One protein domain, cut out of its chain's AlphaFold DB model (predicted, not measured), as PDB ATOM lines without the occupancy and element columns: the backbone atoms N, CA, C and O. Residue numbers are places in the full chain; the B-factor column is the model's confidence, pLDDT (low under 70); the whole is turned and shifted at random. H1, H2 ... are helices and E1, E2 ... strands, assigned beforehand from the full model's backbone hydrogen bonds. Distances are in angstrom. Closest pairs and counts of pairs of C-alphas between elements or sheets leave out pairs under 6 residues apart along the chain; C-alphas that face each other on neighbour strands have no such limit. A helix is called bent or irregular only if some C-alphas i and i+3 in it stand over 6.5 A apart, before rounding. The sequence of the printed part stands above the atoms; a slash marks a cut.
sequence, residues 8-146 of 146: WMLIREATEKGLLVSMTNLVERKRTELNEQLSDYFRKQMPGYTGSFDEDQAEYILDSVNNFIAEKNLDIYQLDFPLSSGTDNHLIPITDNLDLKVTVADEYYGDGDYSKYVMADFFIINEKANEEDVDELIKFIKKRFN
ATOM      1  N   TRP A   8     142.384 132.351 142.536       88.25
ATOM      2  CA  TRP A   8     142.032 132.096 143.935       88.25
ATOM      3  C   TRP A   8     142.843 132.941 144.932       88.25
ATOM      4  O   TRP A   8     142.287 133.482 145.889       88.25
ATOM      5  N   MET A   9     144.155 133.090 144.711       92.19
ATOM      6  CA  MET A   9     145.002 133.910 145.585       92.19
ATOM      7  C   MET A   9     144.647 135.397 145.459       92.19
ATOM      8  O   MET A   9     144.616 136.106 146.463       92.19
ATOM      9  N   LEU A  10     144.359 135.867 144.242       93.94
ATOM     10  CA  LEU A  10     143.961 137.253 143.989       93.94
ATOM     11  C   LEU A  10     142.605 137.578 144.630       93.94
ATOM     12  O   LEU A  10     142.492 138.592 145.318       93.94
ATOM     13  N   ILE A  11     141.620 136.686 144.488       94.56
ATOM     14  CA  ILE A  11     140.309 136.793 145.142       94.56
ATOM     15  C   ILE A  11     140.485 136.879 146.654       94.56
ATOM     16  O   ILE A  11     139.973 137.805 147.279       94.56
ATOM     17  N   ARG A  12     141.269 135.974 147.248       93.75
ATOM     18  CA  ARG A  12     141.509 135.974 148.693       93.75
ATOM     19  C   ARG A  12     142.143 137.277 149.181       93.75
ATOM     20  O   ARG A  12     141.697 137.833 150.183       93.75
ATOM     21  N   GLU A  13     143.167 137.774 148.489       94.94
ATOM     22  CA  GLU A  13     143.808 139.048 148.836       94.94
ATOM     23  C   GLU A  13     142.830 140.226 148.730       94.94
ATOM     24  O   GLU A  13     142.832 141.101 149.600       94.94
ATOM     25  N   ALA A  14     141.980 140.245 147.699       95.69
ATOM     26  CA  ALA A  14     140.942 141.257 147.541       95.69
ATOM     27  C   ALA A  14     139.917 141.193 148.682       95.69
ATOM     28  O   ALA A  14     139.630 142.222 149.292       95.69
ATOM     29  N   THR A  15     139.434 140.002 149.048       95.06
ATOM     30  CA  THR A  15     138.538 139.806 150.199       95.06
ATOM     31  C   THR A  15     139.179 140.303 151.495       95.06
ATOM     32  O   THR A  15     138.563 141.043 152.262       95.06
ATOM     33  N   GLU A  16     140.444 139.956 151.749       96.00
ATOM     34  CA  GLU A  16     141.147 140.354 152.972       96.00
ATOM     35  C   GLU A  16     141.354 141.872 153.084       96.00
ATOM     36  O   GLU A  16     141.379 142.388 154.210       96.00
ATOM     37  N   LYS A  17     141.463 142.561 151.942       96.44
ATOM     38  CA  LYS A  17     141.576 144.024 151.814       96.44
ATOM     39  C   LYS A  17     140.228 144.745 151.694       96.44
ATOM     40  O   LYS A  17     140.207 145.969 151.709       96.44
ATOM     41  N   GLY A  18     139.120 144.013 151.584       97.12
ATOM     42  CA  GLY A  18     137.785 144.581 151.386       97.12
ATOM     43  C   GLY A  18     137.536 145.150 149.987       97.12
ATOM     44  O   GLY A  18     136.734 146.066 149.833       97.12
ATOM     45  N   LEU A  19     138.218 144.616 148.972       97.44
ATOM     46  CA  LEU A  19     138.139 145.015 147.561       97.44
ATOM     47  C   LEU A  19     137.366 144.012 146.683       97.44
ATOM     48  O   LEU A  19     137.330 144.166 145.467       97.44
ATOM     49  N   LEU A  20     136.754 142.985 147.282       97.50
ATOM     50  CA  LEU A  20     135.799 142.107 146.604       97.50
ATOM     51  C   LEU A  20     134.392 142.704 146.748       97.50
ATOM     52  O   LEU A  20     133.822 142.716 147.841       97.50
ATOM     53  N   VAL A  21     133.870 143.266 145.665       97.75
ATOM     54  CA  VAL A  21     132.638 144.059 145.635       97.75
ATOM     55  C   VAL A  21     131.465 143.178 145.247       97.75
ATOM     56  O   VAL A  21     131.517 142.485 144.234       97.75
ATOM     57  N   SER A  22     130.404 143.210 146.051       96.88
ATOM     58  CA  SER A  22     129.180 142.466 145.755       96.88
ATOM     59  C   SER A  22     128.319 143.186 144.727       96.88
ATOM     60  O   SER A  22     128.108 144.398 144.811       96.88
ATOM     61  N   MET A  23     127.760 142.415 143.802       97.25
ATOM     62  CA  MET A  23     126.758 142.851 142.832       97.25
ATOM     63  C   MET A  23     125.329 142.564 143.311       97.25
ATOM     64  O   MET A  23     124.363 142.986 142.675       97.25
ATOM     65  N   THR A  24     125.184 141.863 144.438       94.19
ATOM     66  CA  THR A  24     123.909 141.428 145.015       94.19
ATOM     67  C   THR A  24     123.766 141.938 146.454       94.19
ATOM     68  O   THR A  24     124.556 142.741 146.949       94.19
ATOM     69  N   ASN A  25     122.731 141.499 147.170       88.31
ATOM     70  CA  ASN A  25     122.578 141.835 148.590       88.31
ATOM     71  C   ASN A  25     123.481 140.998 149.515       88.31
ATOM     72  O   ASN A  25     123.529 141.272 150.714       88.31
ATOM     73  N   LEU A  26     124.185 139.995 148.981       87.19
ATOM     74  CA  LEU A  26     125.128 139.176 149.738       87.19
ATOM     75  C   LEU A  26     126.482 139.877 149.780       87.19
ATOM     76  O   LEU A  26     127.188 139.927 148.780       87.19
ATOM     77  N   VAL A  27     126.839 140.446 150.927       86.56
ATOM     78  CA  VAL A  27     128.041 141.280 151.069       86.56
ATOM     79  C   VAL A  27     129.110 140.606 151.919       86.56
ATOM     80  O   VAL A  27     128.813 139.921 152.899       86.56
ATOM     81  N   GLU A  28     130.369 140.846 151.560       87.88
ATOM     82  CA  GLU A  28     131.520 140.395 152.338       87.88
ATOM     83  C   GLU A  28     131.644 141.138 153.671       87.88
ATOM     84  O   GLU A  28     131.236 142.293 153.814       87.88
ATOM     85  N   ARG A  29     132.258 140.482 154.665       86.19
ATOM     86  CA  ARG A  29     132.437 141.072 156.008       86.19
ATOM     87  C   ARG A  29     133.379 142.271 156.011       86.19
ATOM     88  O   ARG A  29     133.202 143.188 156.807       86.19
ATOM     89  N   LYS A  30     134.427 142.221 155.188       92.69
ATOM     90  CA  LYS A  30     135.404 143.301 155.050       92.69
ATOM     91  C   LYS A  30     135.075 144.095 153.800       92.69
ATOM     92  O   LYS A  30     135.025 143.518 152.719       92.69
ATOM     93  N   ARG A  31     134.900 145.405 153.950       94.19
ATOM     94  CA  ARG A  31     134.628 146.327 152.845       94.19
ATOM     95  C   ARG A  31     135.301 147.660 153.111       94.19
ATOM     96  O   ARG A  31     135.385 148.098 154.257       94.19
ATOM     97  N   THR A  32     135.798 148.274 152.050       97.00
ATOM     98  CA  THR A  32     136.234 149.671 152.052       97.00
ATOM     99  C   THR A  32     135.059 150.582 151.687       97.00
ATOM    100  O   THR A  32     134.057 150.115 151.151       97.00
ATOM    101  N   GLU A  33     135.179 151.891 151.914       97.69
ATOM    102  CA  GLU A  33     134.161 152.860 151.462       97.69
ATOM    103  C   GLU A  33     133.955 152.799 149.938       97.69
ATOM    104  O   GLU A  33     132.824 152.830 149.461       97.69
ATOM    105  N   LEU A  34     135.043 152.620 149.176       97.88
ATOM    106  CA  LEU A  34     134.985 152.461 147.721       97.88
ATOM    107  C   LEU A  34     134.190 151.211 147.313       97.88
ATOM    108  O   LEU A  34     133.376 151.269 146.397       97.88
ATOM    109  N   ASN A  35     134.393 150.088 148.008       97.56
ATOM    110  CA  ASN A  35     133.624 148.864 147.782       97.56
ATOM    111  C   ASN A  35     132.124 149.104 147.981       97.56
ATOM    112  O   ASN A  35     131.324 148.751 147.117       97.56
ATOM    113  N   GLU A  36     131.754 149.740 149.092       97.19
ATOM    114  CA  GLU A  36     130.356 150.038 149.408       97.19
ATOM    115  C   GLU A  36     129.727 150.954 148.360       97.19
ATOM    116  O   GLU A  36     128.641 150.660 147.864       97.19
ATOM    117  N   GLN A  37     130.445 152.007 147.957       98.25
ATOM    118  CA  GLN A  37     130.001 152.921 146.910       98.25
ATOM    119  C   GLN A  37     129.744 152.190 145.587       98.25
ATOM    120  O   GLN A  37     128.669 152.342 145.008       98.25
ATOM    121  N   LEU A  38     130.710 151.407 145.098       98.50
ATOM    122  CA  LEU A  38     130.598 150.749 143.793       98.50
ATOM    123  C   LEU A  38     129.569 149.609 143.806       98.50
ATOM    124  O   LEU A  38     128.850 149.429 142.821       98.50
ATOM    125  N   SER A  39     129.426 148.894 144.927       97.88
ATOM    126  CA  SER A  39     128.347 147.916 145.129       97.88
ATOM    127  C   SER A  39     126.971 148.585 145.079       97.88
ATOM    128  O   SER A  39     126.064 148.122 144.385       97.88
ATOM    129  N   ASP A  40     126.800 149.704 145.786       97.81
ATOM    130  CA  ASP A  40     125.549 150.462 145.791       97.81
ATOM    131  C   ASP A  40     125.227 151.046 144.418       97.81
ATOM    132  O   ASP A  40     124.067 151.030 143.996       97.81
ATOM    133  N   TYR A  41     126.241 151.552 143.717       98.50
ATOM    134  CA  TYR A  41     126.097 152.060 142.362       98.50
ATOM    135  C   TYR A  41     125.608 150.960 141.416       98.50
ATOM    136  O   TYR A  41     124.557 151.118 140.790       98.50
ATOM    137  N   PHE A  42     126.296 149.812 141.384       98.44
ATOM    138  CA  PHE A  42     125.911 148.677 140.546       98.44
ATOM    139  C   PHE A  42     124.456 148.256 140.795       98.44
ATOM    140  O   PHE A  42     123.657 148.170 139.861       98.44
ATOM    141  N   ARG A  43     124.075 148.059 142.064       97.12
ATOM    142  CA  ARG A  43     122.732 147.580 142.436       97.12
ATOM    143  C   ARG A  43     121.617 148.563 142.094       97.12
ATOM    144  O   ARG A  43     120.501 148.135 141.806       97.12
ATOM    145  N   LYS A  44     121.898 149.871 142.095       97.44
ATOM    146  CA  LYS A  44     120.943 150.893 141.631       97.44
ATOM    147  C   LYS A  44     120.719 150.822 140.121       97.44
ATOM    148  O   LYS A  44     119.594 151.034 139.678       97.44
ATOM    149  N   GLN A  45     121.762 150.522 139.347       97.88
ATOM    150  CA  GLN A  45     121.687 150.439 137.883       97.88
ATOM    151  C   GLN A  45     121.156 149.090 137.374       97.88
ATOM    152  O   GLN A  45     120.575 149.021 136.289       97.88
ATOM    153  N   MET A  46     121.349 148.025 138.153       96.56
ATOM    154  CA  MET A  46     120.934 146.653 137.850       96.56
ATOM    155  C   MET A  46     120.023 146.089 138.959       96.56
ATOM    156  O   MET A  46     120.377 145.107 139.619       96.56
ATOM    157  N   PRO A  47     118.844 146.696 139.206       95.12
ATOM    158  CA  PRO A  47     117.952 146.241 140.266       95.12
ATOM    159  C   PRO A  47     117.454 144.818 139.984       95.12
ATOM    160  O   PRO A  47     116.955 144.527 138.900       95.12
ATOM    161  N   GLY A  48     117.563 143.936 140.980       93.00
ATOM    162  CA  GLY A  48     117.115 142.543 140.872       93.00
ATOM    163  C   GLY A  48     118.101 141.595 140.184       93.00
ATOM    164  O   GLY A  48     117.753 140.440 139.965       93.00
ATOM    165  N   TYR A  49     119.318 142.045 139.869       96.00
ATOM    166  CA  TYR A  49     120.368 141.158 139.371       96.00
ATOM    167  C   TYR A  49     120.711 140.077 140.407       96.00
ATOM    168  O   TYR A  49     121.064 140.388 141.546       96.00
ATOM    169  N   THR A  50     120.586 138.808 140.013       94.50
ATOM    170  CA  THR A  50     120.864 137.651 140.879       94.50
ATOM    171  C   THR A  50     122.317 137.203 140.794       94.50
ATOM    172  O   THR A  50     122.836 136.678 141.772       94.50
ATOM    173  N   GLY A  51     122.963 137.394 139.637       94.88
ATOM    174  CA  GLY A  51     124.324 136.919 139.380       94.88
ATOM    175  C   GLY A  51     124.482 135.402 139.465       94.88
ATOM    176  O   GLY A  51     125.606 134.935 139.569       94.88
ATOM    177  N   SER A  52     123.387 134.641 139.441       95.56
ATOM    178  CA  SER A  52     123.373 133.181 139.531       95.56
ATOM    179  C   SER A  52     122.585 132.628 138.356       95.56
ATOM    180  O   SER A  52     121.450 133.052 138.136       95.56
ATOM    181  N   PHE A  53     123.193 131.681 137.651       96.38
ATOM    182  CA  PHE A  53     122.675 131.052 136.444       96.38
ATOM    183  C   PHE A  53     122.711 129.541 136.649       96.38
ATOM    184  O   PHE A  53     123.779 128.982 136.903       96.38
ATOM    185  N   ASP A  54     121.544 128.911 136.620       94.75
ATOM    186  CA  ASP A  54     121.383 127.470 136.828       94.75
ATOM    187  C   ASP A  54     121.879 126.652 135.628       94.75
ATOM    188  O   ASP A  54     122.402 127.204 134.664       94.75
ATOM    189  N   GLU A  55     121.737 125.329 135.688       92.00
ATOM    190  CA  GLU A  55     122.210 124.408 134.650       92.00
ATOM    191  C   GLU A  55     121.702 124.776 133.244       92.00
ATOM    192  O   GLU A  55     122.482 124.748 132.291       92.00
ATOM    193  N   ASP A  56     120.438 125.198 133.127       92.56
ATOM    194  CA  ASP A  56     119.806 125.553 131.851       92.56
ATOM    195  C   ASP A  56     120.431 126.810 131.220       92.56
ATOM    196  O   ASP A  56     120.432 126.981 130.000       92.56
ATOM    197  N   GLN A  57     120.959 127.710 132.052       95.12
ATOM    198  CA  GLN A  57     121.545 128.983 131.629       95.12
ATOM    199  C   GLN A  57     123.075 128.945 131.585       95.12
ATOM    200  O   GLN A  57     123.695 129.677 130.811       95.12
ATOM    201  N   ALA A  58     123.698 128.114 132.414       94.06
ATOM    202  CA  ALA A  58     125.119 128.175 132.713       94.06
ATOM    203  C   ALA A  58     126.000 127.927 131.480       94.06
ATOM    204  O   ALA A  58     126.997 128.627 131.304       94.06
ATOM    205  N   GLU A  59     125.612 127.008 130.588       93.62
ATOM    206  CA  GLU A  59     126.338 126.758 129.331       93.62
ATOM    207  C   GLU A  59     126.352 127.996 128.422       93.62
ATOM    208  O   GLU A  59     127.411 128.417 127.960       93.62
ATOM    209  N   TYR A  60     125.202 128.655 128.247       95.25
ATOM    210  CA  TYR A  60     125.113 129.884 127.454       95.25
ATOM    211  C   TYR A  60     125.953 131.022 128.047       95.25
ATOM    212  O   TYR A  60     126.601 131.782 127.318       95.25
ATOM    213  N   ILE A  61     125.956 131.146 129.376       96.56
ATOM    214  CA  ILE A  61     126.752 132.158 130.072       96.56
ATOM    215  C   ILE A  61     128.247 131.884 129.891       96.56
ATOM    216  O   ILE A  61     128.988 132.811 129.558       96.56
ATOM    217  N   LEU A  62     128.690 130.633 130.035       95.38
ATOM    218  CA  LEU A  62     130.082 130.239 129.798       95.38
ATOM    219  C   LEU A  62     130.520 130.525 128.368       95.38
ATOM    220  O   LEU A  62     131.546 131.178 128.167       95.38
ATOM    221  N   ASP A  63     129.725 130.122 127.380       95.81
ATOM    222  CA  ASP A  63     129.993 130.417 125.973       95.81
ATOM    223  C   ASP A  63     130.086 131.926 125.729       95.81
ATOM    224  O   ASP A  63     130.982 132.408 125.031       95.81
ATOM    225  N   SER A  64     129.206 132.710 126.349       96.31
ATOM    226  CA  SER A  64     129.202 134.168 126.223       96.31
ATOM    227  C   SER A  64     130.447 134.825 126.828       96.31
ATOM    228  O   SER A  64     130.985 135.772 126.234       96.31
ATOM    229  N   VAL A  65     130.936 134.319 127.965       97.00
ATOM    230  CA  VAL A  65     132.199 134.749 128.591       97.00
ATOM    231  C   VAL A  65     133.397 134.332 127.735       97.00
ATOM    232  O   VAL A  65     134.267 135.156 127.458       97.00
ATOM    233  N   ASN A  66     133.425 133.095 127.242       97.12
ATOM    234  CA  ASN A  66     134.488 132.586 126.375       97.12
ATOM    235  C   ASN A  66     134.589 133.365 125.060       97.12
ATOM    236  O   ASN A  66     135.684 133.737 124.635       97.12
ATOM    237  N   ASN A  67     133.449 133.708 124.455       96.75
ATOM    238  CA  ASN A  67     133.400 134.583 123.288       96.75
ATOM    239  C   ASN A  67     134.004 135.959 123.593       96.75
ATOM    240  O   ASN A  67     134.745 136.501 122.779       96.75
ATOM    241  N   PHE A  68     133.745 136.522 124.777       96.06
ATOM    242  CA  PHE A  68     134.362 137.786 125.186       96.06
ATOM    243  C   PHE A  68     135.881 137.668 125.363       96.06
ATOM    244  O   PHE A  68     136.610 138.531 124.871       96.06
ATOM    245  N   ILE A  69     136.358 136.601 126.012       95.50
ATOM    246  CA  ILE A  69     137.789 136.303 126.179       95.50
ATOM    247  C   ILE A  69     138.485 136.251 124.816       95.50
ATOM    248  O   ILE A  69     139.507 136.914 124.622       95.50
ATOM    249  N   ALA A  70     137.891 135.540 123.852       95.56
ATOM    250  CA  ALA A  70     138.401 135.441 122.488       95.56
ATOM    251  C   ALA A  70     138.361 136.791 121.746       95.56
ATOM    252  O   ALA A  70     139.370 137.212 121.185       95.56
ATOM    253  N   GLU A  71     137.236 137.514 121.782       94.88
ATOM    254  CA  GLU A  71     137.082 138.831 121.137       94.88
ATOM    255  C   GLU A  71     138.104 139.862 121.636       94.88
ATOM    256  O   GLU A  71     138.559 140.720 120.875       94.88
ATOM    257  N   LYS A  72     138.454 139.798 122.924       93.75
ATOM    258  CA  LYS A  72     139.420 140.695 123.566       93.75
ATOM    259  C   LYS A  72     140.857 140.171 123.532       93.75
ATOM    260  O   LYS A  72     141.750 140.896 123.965       93.75
ATOM    261  N   ASN A  73     141.094 138.975 122.983       92.81
ATOM    262  CA  ASN A  73     142.390 138.286 122.984       92.81
ATOM    263  C   ASN A  73     143.022 138.224 124.387       92.81
ATOM    264  O   ASN A  73     144.210 138.510 124.557       92.81
ATOM    265  N   LEU A  74     142.217 137.905 125.405       91.19
ATOM    266  CA  LEU A  74     142.715 137.773 126.772       91.19
ATOM    267  C   LEU A  74     143.514 136.472 126.905       91.19
ATOM    268  O   LEU A  74     143.097 135.424 126.421       91.19
ATOM    269  N   ASP A  75     144.653 136.536 127.597       90.12
ATOM    270  CA  ASP A  75     145.490 135.372 127.924       90.12
ATOM    271  C   ASP A  75     144.889 134.592 129.111       90.12
ATOM    272  O   ASP A  75     145.407 134.591 130.237       90.12
ATOM    273  N   ILE A  76     143.709 134.026 128.857       88.38
ATOM    274  CA  ILE A  76     142.889 133.227 129.768       88.38
ATOM    275  C   ILE A  76     142.454 131.989 128.984       88.38
ATOM    276  O   ILE A  76     141.988 132.096 127.849       88.38
ATOM    277  N   TYR A  77     142.641 130.807 129.570       87.56
ATOM    278  CA  TYR A  77     142.136 129.573 128.974       87.56
ATOM    279  C   TYR A  77     140.612 129.601 128.924       87.56
ATOM    280  O   TYR A  77     139.982 130.186 129.799       87.56
ATOM    281  N   GLN A  78     140.031 128.959 127.912       90.31
ATOM    282  CA  GLN A  78     138.585 128.799 127.819       90.31
ATOM    283  C   GLN A  78     138.041 128.218 129.133       90.31
ATOM    284  O   GLN A  78     138.562 127.217 129.627       90.31
ATOM    285  N   LEU A  79     137.033 128.877 129.699       93.50
ATOM    286  CA  LEU A  79     136.324 128.415 130.884       93.50
ATOM    287  C   LEU A  79     135.445 127.232 130.488       93.50
ATOM    288  O   LEU A  79     134.782 127.267 129.450       93.50
ATOM    289  N   ASP A  80     135.423 126.216 131.334       93.94
ATOM    290  CA  ASP A  80     134.598 125.024 131.179       93.94
ATOM    291  C   ASP A  80     134.182 124.539 132.571       93.94
ATOM    292  O   ASP A  80     134.734 124.988 133.582       93.94
ATOM    293  N   PHE A  81     133.211 123.635 132.634       93.19
ATOM    294  CA  PHE A  81     132.868 122.987 133.891       93.19
ATOM    295  C   PHE A  81     134.031 122.118 134.396       93.19
ATOM    296  O   PHE A  81     134.752 121.509 133.595       93.19
ATOM    297  N   PRO A  82     134.222 122.025 135.724       89.38
ATOM    298  CA  PRO A  82     135.221 121.139 136.304       89.38
ATOM    299  C   PRO A  82     135.050 119.688 135.823       89.38
ATOM    300  O   PRO A  82     133.960 119.130 135.857       89.38
ATOM    301  N   LEU A  83     136.149 119.029 135.432       83.75
ATOM    302  CA  LEU A  83     136.130 117.624 134.971       83.75
ATOM    303  C   LEU A  83     135.673 116.621 136.046       83.75
ATOM    304  O   LEU A  83     135.378 115.462 135.751       83.75
ATOM    305  N   SER A  84     135.701 117.038 137.305       86.38
ATOM    306  CA  SER A  84     135.266 116.276 138.468       86.38
ATOM    307  C   SER A  84     134.558 117.216 139.425       86.38
ATOM    308  O   SER A  84     134.918 118.390 139.455       86.38
ATOM    309  N   SER A  85     133.669 116.669 140.261       89.06
ATOM    310  CA  SER A  85     132.907 117.434 141.252       89.06
ATOM    311  C   SER A  85     133.745 118.524 141.923       89.06
ATOM    312  O   SER A  85     134.722 118.217 142.615       89.06
ATOM    313  N   GLY A  86     133.356 119.781 141.748       89.81
ATOM    314  CA  GLY A  86     134.102 120.912 142.261       89.81
ATOM    315  C   GLY A  86     133.600 122.260 141.767       89.81
ATOM    316  O   GLY A  86     132.604 122.375 141.057       89.81
ATOM    317  N   THR A  87     134.348 123.278 142.174       92.00
ATOM    318  CA  THR A  87     134.076 124.675 141.865       92.00
ATOM    319  C   THR A  87     135.377 125.364 141.473       92.00
ATOM    320  O   THR A  87     136.327 125.393 142.261       92.00
ATOM    321  N   ASP A  88     135.387 125.983 140.297       92.62
ATOM    322  CA  ASP A  88     136.491 126.792 139.793       92.62
ATOM    323  C   ASP A  88     136.125 128.279 139.807       92.62
ATOM    324  O   ASP A  88     134.984 128.679 139.583       92.62
ATOM    325  N   ASN A  89     137.106 129.123 140.132       93.62
ATOM    326  CA  ASN A  89     136.940 130.574 140.167       93.62
ATOM    327  C   ASN A  89     137.900 131.217 139.173       93.62
ATOM    328  O   ASN A  89     139.106 130.972 139.232       93.62
ATOM    329  N   HIS A  90     137.360 132.097 138.342       95.31
ATOM    330  CA  HIS A  90     138.079 132.802 137.296       95.31
ATOM    331  C   HIS A  90     137.923 134.309 137.457       95.31
ATOM    332  O   HIS A  90     136.864 134.798 137.858       95.31
ATOM    333  N   LEU A  91     138.975 135.048 137.117       96.38
ATOM    334  CA  LEU A  91     138.935 136.503 137.017       96.38
ATOM    335  C   LEU A  91     138.954 136.920 135.554       96.38
ATOM    336  O   LEU A  91     139.904 136.634 134.827       96.38
ATOM    337  N   ILE A  92     137.890 137.601 135.134       97.00
ATOM    338  CA  ILE A  92     137.709 138.100 133.775       97.00
ATOM    339  C   ILE A  92     137.933 139.615 133.781       97.00
ATOM    340  O   ILE A  92     137.071 140.345 134.274       97.00
ATOM    341  N   PRO A  93     139.054 140.111 133.228       96.81
ATOM    342  CA  PRO A  93     139.319 141.539 133.129       96.81
ATOM    343  C   PRO A  93     138.254 142.248 132.301       96.81
ATOM    344  O   PRO A  93     138.081 141.966 131.111       96.81
ATOM    345  N   ILE A  94     137.549 143.179 132.937       97.81
ATOM    346  CA  ILE A  94     136.572 144.047 132.278       97.81
ATOM    347  C   ILE A  94     137.227 145.386 131.949       97.81
ATOM    348  O   ILE A  94     137.106 145.872 130.822       97.81
ATOM    349  N   THR A  95     137.966 145.942 132.911       97.56
ATOM    350  CA  THR A  95     138.783 147.152 132.759       97.56
ATOM    351  C   THR A  95     140.134 146.975 133.456       97.56
ATOM    352  O   THR A  95     140.376 145.972 134.120       97.56
ATOM    353  N   ASP A  96     141.016 147.974 133.361       96.94
ATOM    354  CA  ASP A  96     142.303 147.974 134.074       96.94
ATOM    355  C   ASP A  96     142.152 147.992 135.611       96.94
ATOM    356  O   ASP A  96     143.118 147.734 136.337       96.94
ATOM    357  N   ASN A  97     140.959 148.327 136.119       98.31
ATOM    358  CA  ASN A  97     140.690 148.462 137.549       98.31
ATOM    359  C   ASN A  97     139.636 147.499 138.087       98.31
ATOM    360  O   ASN A  97     139.403 147.513 139.299       98.31
ATOM    361  N   LEU A  98     139.016 146.699 137.217       98.44
ATOM    362  CA  LEU A  98     137.891 145.843 137.560       98.44
ATOM    363  C   LEU A  98     137.980 144.495 136.838       98.44
ATOM    364  O   LEU A  98     137.903 144.426 135.608       98.44
ATOM    365  N   ASP A  99     138.026 143.429 137.636       98.38
ATOM    366  CA  ASP A  99     137.942 142.046 137.168       98.38
ATOM    367  C   ASP A  99     136.628 141.422 137.655       98.38
ATOM    368  O   ASP A  99     136.356 141.380 138.857       98.38
ATOM    369  N   LEU A 100     135.808 140.902 136.742       98.31
ATOM    370  CA  LEU A 100     134.618 140.135 137.102       98.31
ATOM    371  C   LEU A 100     135.040 138.764 137.639       98.31
ATOM    372  O   LEU A 100     135.787 138.041 136.980       98.31
ATOM    373  N   LYS A 101     134.524 138.378 138.808       97.62
ATOM    374  CA  LYS A 101     134.688 137.021 139.326       97.62
ATOM    375  C   LYS A 101     133.606 136.132 138.717       97.62
ATOM    376  O   LYS A 101     132.424 136.352 138.960       97.62
ATOM    377  N   VAL A 102     134.023 135.110 137.977       97.25
ATOM    378  CA  VAL A 102     133.141 134.060 137.457       97.25
ATOM    379  C   VAL A 102     133.425 132.769 138.215       97.25
ATOM    380  O   VAL A 102     134.559 132.299 138.245       97.25
ATOM    381  N   THR A 103     132.400 132.215 138.849       95.94
ATOM    382  CA  THR A 103     132.460 130.922 139.538       95.94
ATOM    383  C   THR A 103     131.751 129.892 138.675       95.94
ATOM    384  O   THR A 103     130.617 130.135 138.272       95.94
ATOM    385  N   VAL A 104     132.402 128.771 138.393       96.00
ATOM    386  CA  VAL A 104     131.839 127.660 137.620       96.00
ATOM    387  C   VAL A 104     131.796 126.450 138.528       96.00
ATOM    388  O   VAL A 104     132.829 126.051 139.066       96.00
ATOM    389  N   ALA A 105     130.609 125.899 138.731       94.75
ATOM    390  CA  ALA A 105     130.397 124.797 139.649       94.75
ATOM    391  C   ALA A 105     129.729 123.629 138.931       94.75
ATOM    392  O   ALA A 105     128.776 123.806 138.171       94.75
ATOM    393  N   ASP A 106     130.243 122.442 139.218       93.69
ATOM    394  CA  ASP A 106     129.619 121.157 138.937       93.69
ATOM    395  C   ASP A 106     129.851 120.316 140.192       93.69
ATOM    396  O   ASP A 106     130.920 119.740 140.376       93.69
ATOM    397  N   GLU A 107     128.924 120.370 141.148       89.94
ATOM    398  CA  GLU A 107     129.069 119.730 142.456       89.94
ATOM    399  C   GLU A 107     128.131 118.532 142.591       89.94
ATOM    400  O   GLU A 107     126.931 118.651 142.373       89.94
ATOM    401  N   TYR A 108     128.664 117.382 143.008       87.12
ATOM    402  CA  TYR A 108     127.895 116.181 143.330       87.12
ATOM    403  C   TYR A 108     127.822 115.986 144.848       87.12
ATOM    404  O   TYR A 108     128.851 115.816 145.510       87.12
ATOM    405  N   TYR A 109     126.610 115.953 145.403       85.69
ATOM    406  CA  TYR A 109     126.380 115.851 146.850       85.69
ATOM    407  C   TYR A 109     126.064 114.427 147.332       85.69
ATOM    408  O   TYR A 109     125.990 114.192 148.539       85.69
ATOM    409  N   GLY A 110     125.946 113.458 146.419       81.69
ATOM    410  CA  GLY A 110     125.543 112.086 146.740       81.69
ATOM    411  C   GLY A 110     124.079 111.810 146.400       81.69
ATOM    412  O   GLY A 110     123.304 112.723 146.155       81.69
ATOM    413  N   ASP A 111     123.703 110.531 146.347       82.38
ATOM    414  CA  ASP A 111     122.322 110.077 146.100       82.38
ATOM    415  C   ASP A 111     121.653 110.632 144.823       82.38
ATOM    416  O   ASP A 111     120.428 110.692 144.722       82.38
ATOM    417  N   GLY A 112     122.457 110.981 143.812       77.75
ATOM    418  CA  GLY A 112     121.974 111.574 142.560       77.75
ATOM    419  C   GLY A 112     121.711 113.081 142.631       77.75
ATOM    420  O   GLY A 112     121.274 113.643 141.631       77.75
ATOM    421  N   ASP A 113     121.987 113.724 143.767       82.62
ATOM    422  CA  ASP A 113     121.894 115.172 143.935       82.62
ATOM    423  C   ASP A 113     123.161 115.849 143.400       82.62
ATOM    424  O   ASP A 113     124.289 115.494 143.773       82.62
ATOM    425  N   TYR A 114     122.973 116.804 142.495       84.94
ATOM    426  CA  TYR A 114     124.050 117.574 141.893       84.94
ATOM    427  C   TYR A 114     123.614 119.022 141.659       84.94
ATOM    428  O   TYR A 114     122.428 119.340 141.577       84.94
ATOM    429  N   SER A 115     124.583 119.923 141.572       88.12
ATOM    430  CA  SER A 115     124.371 121.332 141.269       88.12
ATOM    431  C   SER A 115     125.393 121.791 140.249       88.12
ATOM    432  O   SER A 115     126.577 121.917 140.551       88.12
ATOM    433  N   LYS A 116     124.903 122.069 139.043       93.44
ATOM    434  CA  LYS A 116     125.677 122.636 137.946       93.44
ATOM    435  C   LYS A 116     125.205 124.064 137.703       93.44
ATOM    436  O   LYS A 116     124.025 124.279 137.437       93.44
ATOM    437  N   TYR A 117     126.088 125.043 137.867       95.19
ATOM    438  CA  TYR A 117     125.718 126.458 137.788       95.19
ATOM    439  C   TYR A 117     126.926 127.359 137.519       95.19
ATOM    440  O   TYR A 117     128.084 126.971 137.686       95.19
ATOM    441  N   VAL A 118     126.642 128.601 137.130       97.19
ATOM    442  CA  VAL A 118     127.628 129.676 136.998       97.19
ATOM    443  C   VAL A 118     127.195 130.863 137.850       97.19
ATOM    444  O   VAL A 118     126.027 131.250 137.846       97.19
ATOM    445  N   MET A 119     128.142 131.475 138.562       96.81
ATOM    446  CA  MET A 119     127.918 132.725 139.286       96.81
ATOM    447  C   MET A 119     128.817 133.843 138.775       96.81
ATOM    448  O   MET A 119     129.999 133.640 138.508       96.81
ATOM    449  N   ALA A 120     128.252 135.040 138.696       97.44
ATOM    450  CA  ALA A 120     128.909 136.293 138.358       97.44
ATOM    451  C   ALA A 120     128.354 137.406 139.263       97.44
ATOM    452  O   ALA A 120     127.748 138.373 138.813       97.44
ATOM    453  N   ASP A 121     128.486 137.216 140.571       97.06
ATOM    454  CA  ASP A 121     127.850 138.009 141.627       97.06
ATOM    455  C   ASP A 121     128.829 138.910 142.400       97.06
ATOM    456  O   ASP A 121     128.409 139.699 143.252       97.06
ATOM    457  N   PHE A 122     130.123 138.834 142.079       98.12
ATOM    458  CA  PHE A 122     131.165 139.702 142.618       98.12
ATOM    459  C   PHE A 122     132.134 140.175 141.536       98.12
ATOM    460  O   PHE A 122     132.398 139.482 140.555       98.12
ATOM    461  N   PHE A 123     132.765 141.319 141.777       98.38
ATOM    462  CA  PHE A 123     133.937 141.772 141.030       98.38
ATOM    463  C   PHE A 123     135.034 142.245 141.982       98.38
ATOM    464  O   PHE A 123     134.767 142.693 143.097       98.38
ATOM    465  N   ILE A 124     136.287 142.127 141.557       98.12
ATOM    466  CA  ILE A 124     137.438 142.677 142.271       98.12
ATOM    467  C   ILE A 124     137.725 144.066 141.728       98.12
ATOM    468  O   ILE A 124     137.725 144.270 140.517       98.12
ATOM    469  N   ILE A 125     138.030 144.994 142.632       98.38
ATOM    470  CA  ILE A 125     138.514 146.329 142.285       98.38
ATOM    471  C   ILE A 125     139.939 146.572 142.772       98.38
ATOM    472  O   ILE A 125     140.401 145.976 143.748       98.38
ATOM    473  N   ASN A 126     140.626 147.518 142.136       97.38
ATOM    474  CA  ASN A 126     141.776 148.191 142.735       97.38
ATOM    475  C   ASN A 126     141.375 149.580 143.287       97.38
ATOM    476  O   ASN A 126     140.246 150.033 143.125       97.38
ATOM    477  N   GLU A 127     142.307 150.277 143.941       96.25
ATOM    478  CA  GLU A 127     142.058 151.581 144.589       96.25
ATOM    479  C   GLU A 127     141.717 152.732 143.621       96.25
ATOM    480  O   GLU A 127     141.345 153.814 144.065       96.25
ATOM    481  N   LYS A 128     141.868 152.525 142.308       97.62
ATOM    482  CA  LYS A 128     141.568 153.506 141.253       97.62
ATOM    483  C   LYS A 128     140.240 153.237 140.543       97.62
ATOM    484  O   LYS A 128     139.883 154.014 139.656       97.62
ATOM    485  N   ALA A 129     139.545 152.157 140.899       98.25
ATOM    486  CA  ALA A 129     138.253 151.836 140.316       98.25
ATOM    487  C   ALA A 129     137.238 152.953 140.577       98.25
ATOM    488  O   ALA A 129     137.257 153.598 141.628       98.25
ATOM    489  N   ASN A 130     136.348 153.176 139.618       98.31
ATOM    490  CA  ASN A 130     135.317 154.203 139.690       98.31
ATOM    491  C   ASN A 130     134.011 153.738 139.020       98.31
ATOM    492  O   ASN A 130     133.889 152.599 138.575       98.31
ATOM    493  N   GLU A 131     133.008 154.613 138.979       98.56
ATOM    494  CA  GLU A 131     131.688 154.289 138.425       98.56
ATOM    495  C   GLU A 131     131.721 153.993 136.913       98.56
ATOM    496  O   GLU A 131     130.941 153.163 136.459       98.56
ATOM    497  N   GLU A 132     132.659 154.563 136.144       98.44
ATOM    498  CA  GLU A 132     132.808 154.259 134.710       98.44
ATOM    499  C   GLU A 132     133.293 152.816 134.488       98.44
ATOM    500  O   GLU A 132     132.845 152.149 133.554       98.44
ATOM    501  N   ASP A 133     134.152 152.293 135.374       98.62
ATOM    502  CA  ASP A 133     134.541 150.877 135.349       98.62
ATOM    503  C   ASP A 133     133.318 149.970 135.576       98.62
ATOM    504  O   ASP A 133     133.149 148.937 134.919       98.62
ATOM    505  N   VAL A 134     132.427 150.379 136.487       98.56
ATOM    506  CA  VAL A 134     131.178 149.663 136.771       98.56
ATOM    507  C   VAL A 134     130.193 149.772 135.602       98.56
ATOM    508  O   VAL A 134     129.511 148.796 135.288       98.56
ATOM    509  N   ASP A 135     130.142 150.904 134.901       98.62
ATOM    510  CA  ASP A 135     129.336 151.057 133.688       98.62
ATOM    511  C   ASP A 135     129.780 150.095 132.579       98.62
ATOM    512  O   ASP A 135     128.933 149.497 131.905       98.62
ATOM    513  N   GLU A 136     131.087 149.895 132.390       98.44
ATOM    514  CA  GLU A 136     131.607 148.902 131.441       98.44
ATOM    515  C   GLU A 136     131.239 147.468 131.849       98.44
ATOM    516  O   GLU A 136     130.811 146.679 130.998       98.44
ATOM    517  N   LEU A 137     131.284 147.146 133.147       98.50
ATOM    518  CA  LEU A 137     130.784 145.870 133.668       98.50
ATOM    519  C   LEU A 137     129.289 145.679 133.372       98.50
ATOM    520  O   LEU A 137     128.874 144.623 132.890       98.50
ATOM    521  N   ILE A 138     128.466 146.701 133.608       98.31
ATOM    522  CA  ILE A 138     127.024 146.646 133.338       98.31
ATOM    523  C   ILE A 138     126.756 146.454 131.841       98.31
ATOM    524  O   ILE A 138     125.886 145.661 131.467       98.31
ATOM    525  N   LYS A 139     127.495 147.150 130.966       97.81
ATOM    526  CA  LYS A 139     127.394 146.973 129.507       97.81
ATOM    527  C   LYS A 139     127.757 145.551 129.095       97.81
ATOM    528  O   LYS A 139     127.052 144.970 128.268       97.81
ATOM    529  N   PHE A 140     128.822 144.993 129.672       97.38
ATOM    530  CA  PHE A 140     129.209 143.604 129.454       97.38
ATOM    531  C   PHE A 140     128.066 142.651 129.833       97.38
ATOM    532  O   PHE A 140     127.605 141.899 128.975       97.38
ATOM    533  N   ILE A 141     127.526 142.758 131.051       97.06
ATOM    534  CA  ILE A 141     126.440 141.893 131.545       97.06
ATOM    535  C   ILE A 141     125.199 141.997 130.660       97.06
ATOM    536  O   ILE A 141     124.694 140.984 130.188       97.06
ATOM    537  N   LYS A 142     124.732 143.215 130.356       96.06
ATOM    538  CA  LYS A 142     123.545 143.425 129.508       96.06
ATOM    539  C   LYS A 142     123.711 142.870 128.093       96.06
ATOM    540  O   LYS A 142     122.721 142.521 127.457       96.06
ATOM    541  N   LYS A 143     124.938 142.831 127.569       95.25
ATOM    542  CA  LYS A 143     125.216 142.293 126.234       95.25
ATOM    543  C   LYS A 143     125.334 140.765 126.233       95.25
ATOM    544  O   LYS A 143     125.057 140.163 125.204       95.25
ATOM    545  N   ARG A 144     125.812 140.166 127.327       92.38
ATOM    546  CA  ARG A 144     126.277 138.768 127.359       92.38
ATOM    547  C   ARG A 144     125.394 137.823 128.158       92.38
ATOM    548  O   ARG A 144     125.412 136.639 127.874       92.38
ATOM    549  N   PHE A 145     124.690 138.317 129.172       91.50
ATOM    550  CA  PHE A 145     123.923 137.486 130.108       91.50
ATOM    551  C   PHE A 145     122.405 137.615 129.901       91.50
ATOM    552  O   PHE A 145     121.636 137.262 130.790       91.50
ATOM    553  N   ASN A 146     121.989 138.165 128.755       68.25
ATOM    554  CA  ASN A 146     120.592 138.254 128.320       68.25
ATOM    555  C   ASN A 146     120.233 137.097 127.394       68.25
ATOM    556  O   ASN A 146     121.107 136.734 126.569       68.25
TER     557      ASN A 146
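This is residues 8 to 146 of the 146 residues of an uncharacterized protein of Bacillus pumilus (UniProt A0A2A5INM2). A long, twisted sheet of four strands is covered on one face by three helices, H2, H3 and H4, and on the other by the short helix H1. The long hairpin of E3 and E4 reaches one end of the model at Asp 111, while H2 and H4 lie towards the other end. The printed part has 139 residues, with four named helices and four named strands in the order H1 E1 H2 H3 E2 E3 E4 H4; the sheet, in the order E1 E4 E3 E2, is antiparallel, and the class is mixed. The whole is compact, with a radius of gyration of the C-alphas of 14.8 A and spans of 44 by 34 by 29 A.

H1, residues 8 to 17, is on the sheet of E1, residues 20 to 22, E4, residues 113 to 125, E3, residues 98 to 110, and E2, residues 86 to 95, at a height of 8.9 A over the sheet. Its closest C-alphas to E1 are those of Ala 14 and Leu 20, 5.3 A. E1, an edge strand, pairs with E4: N 21 and O 123 are 2.8 A apart, within hydrogen-bond range. H2, residues 33 to 45, is on the opposite face from H1, over E1. H3, residues 55 to 71, is on the same face as H2, over E4, E3 and E2, with Glu 55 and Lys 116 the closest C-alphas of H3 and E4, 5.1 A. E2, E3 and E4 form a meander, each strand the antiparallel neighbour of the one before; within hydrogen-bond range are N 90 and O 102, 2.8 A, and N 105 and O 117, 2.9 A. H4, residues 131 to 144, is over E3 and touches H2 at a steep tilt of 41 degrees, the same way; their closest C-alphas are those of Leu 38 and Glu 131, 6.5 A. H3 and H4 only just touch, with 3 pairs of C-alphas within 8 A, the closest those of Ser 64 and Arg 144, 5.6 A. In H1, H2 and H4 every O i to N i+4 pair is within hydrogen-bond range, in H3 11 of 13.

H1 begins at C-alpha 8, (142.032, 132.096, 143.935). H2 is 18.6 A long from first to last C-alpha and H3 24.7 A; H3 is irregular, with C-alphas 56 and 59 7.1 A apart. E2 measures 28.3 A, E3 37.1 A and E4 35.4 A. H4, 19.8 A long, ends at C-alpha 144, (126.277, 138.768, 127.359).

The C-alphas of Asp 111 and Lys 128 are the two farthest apart, 47.7 A. The printed part has no cut. The link from H3 to E2, residues 72 to 85, is long. Mean pLDDT of the printed part is 94.3, and residue 146 is under 70.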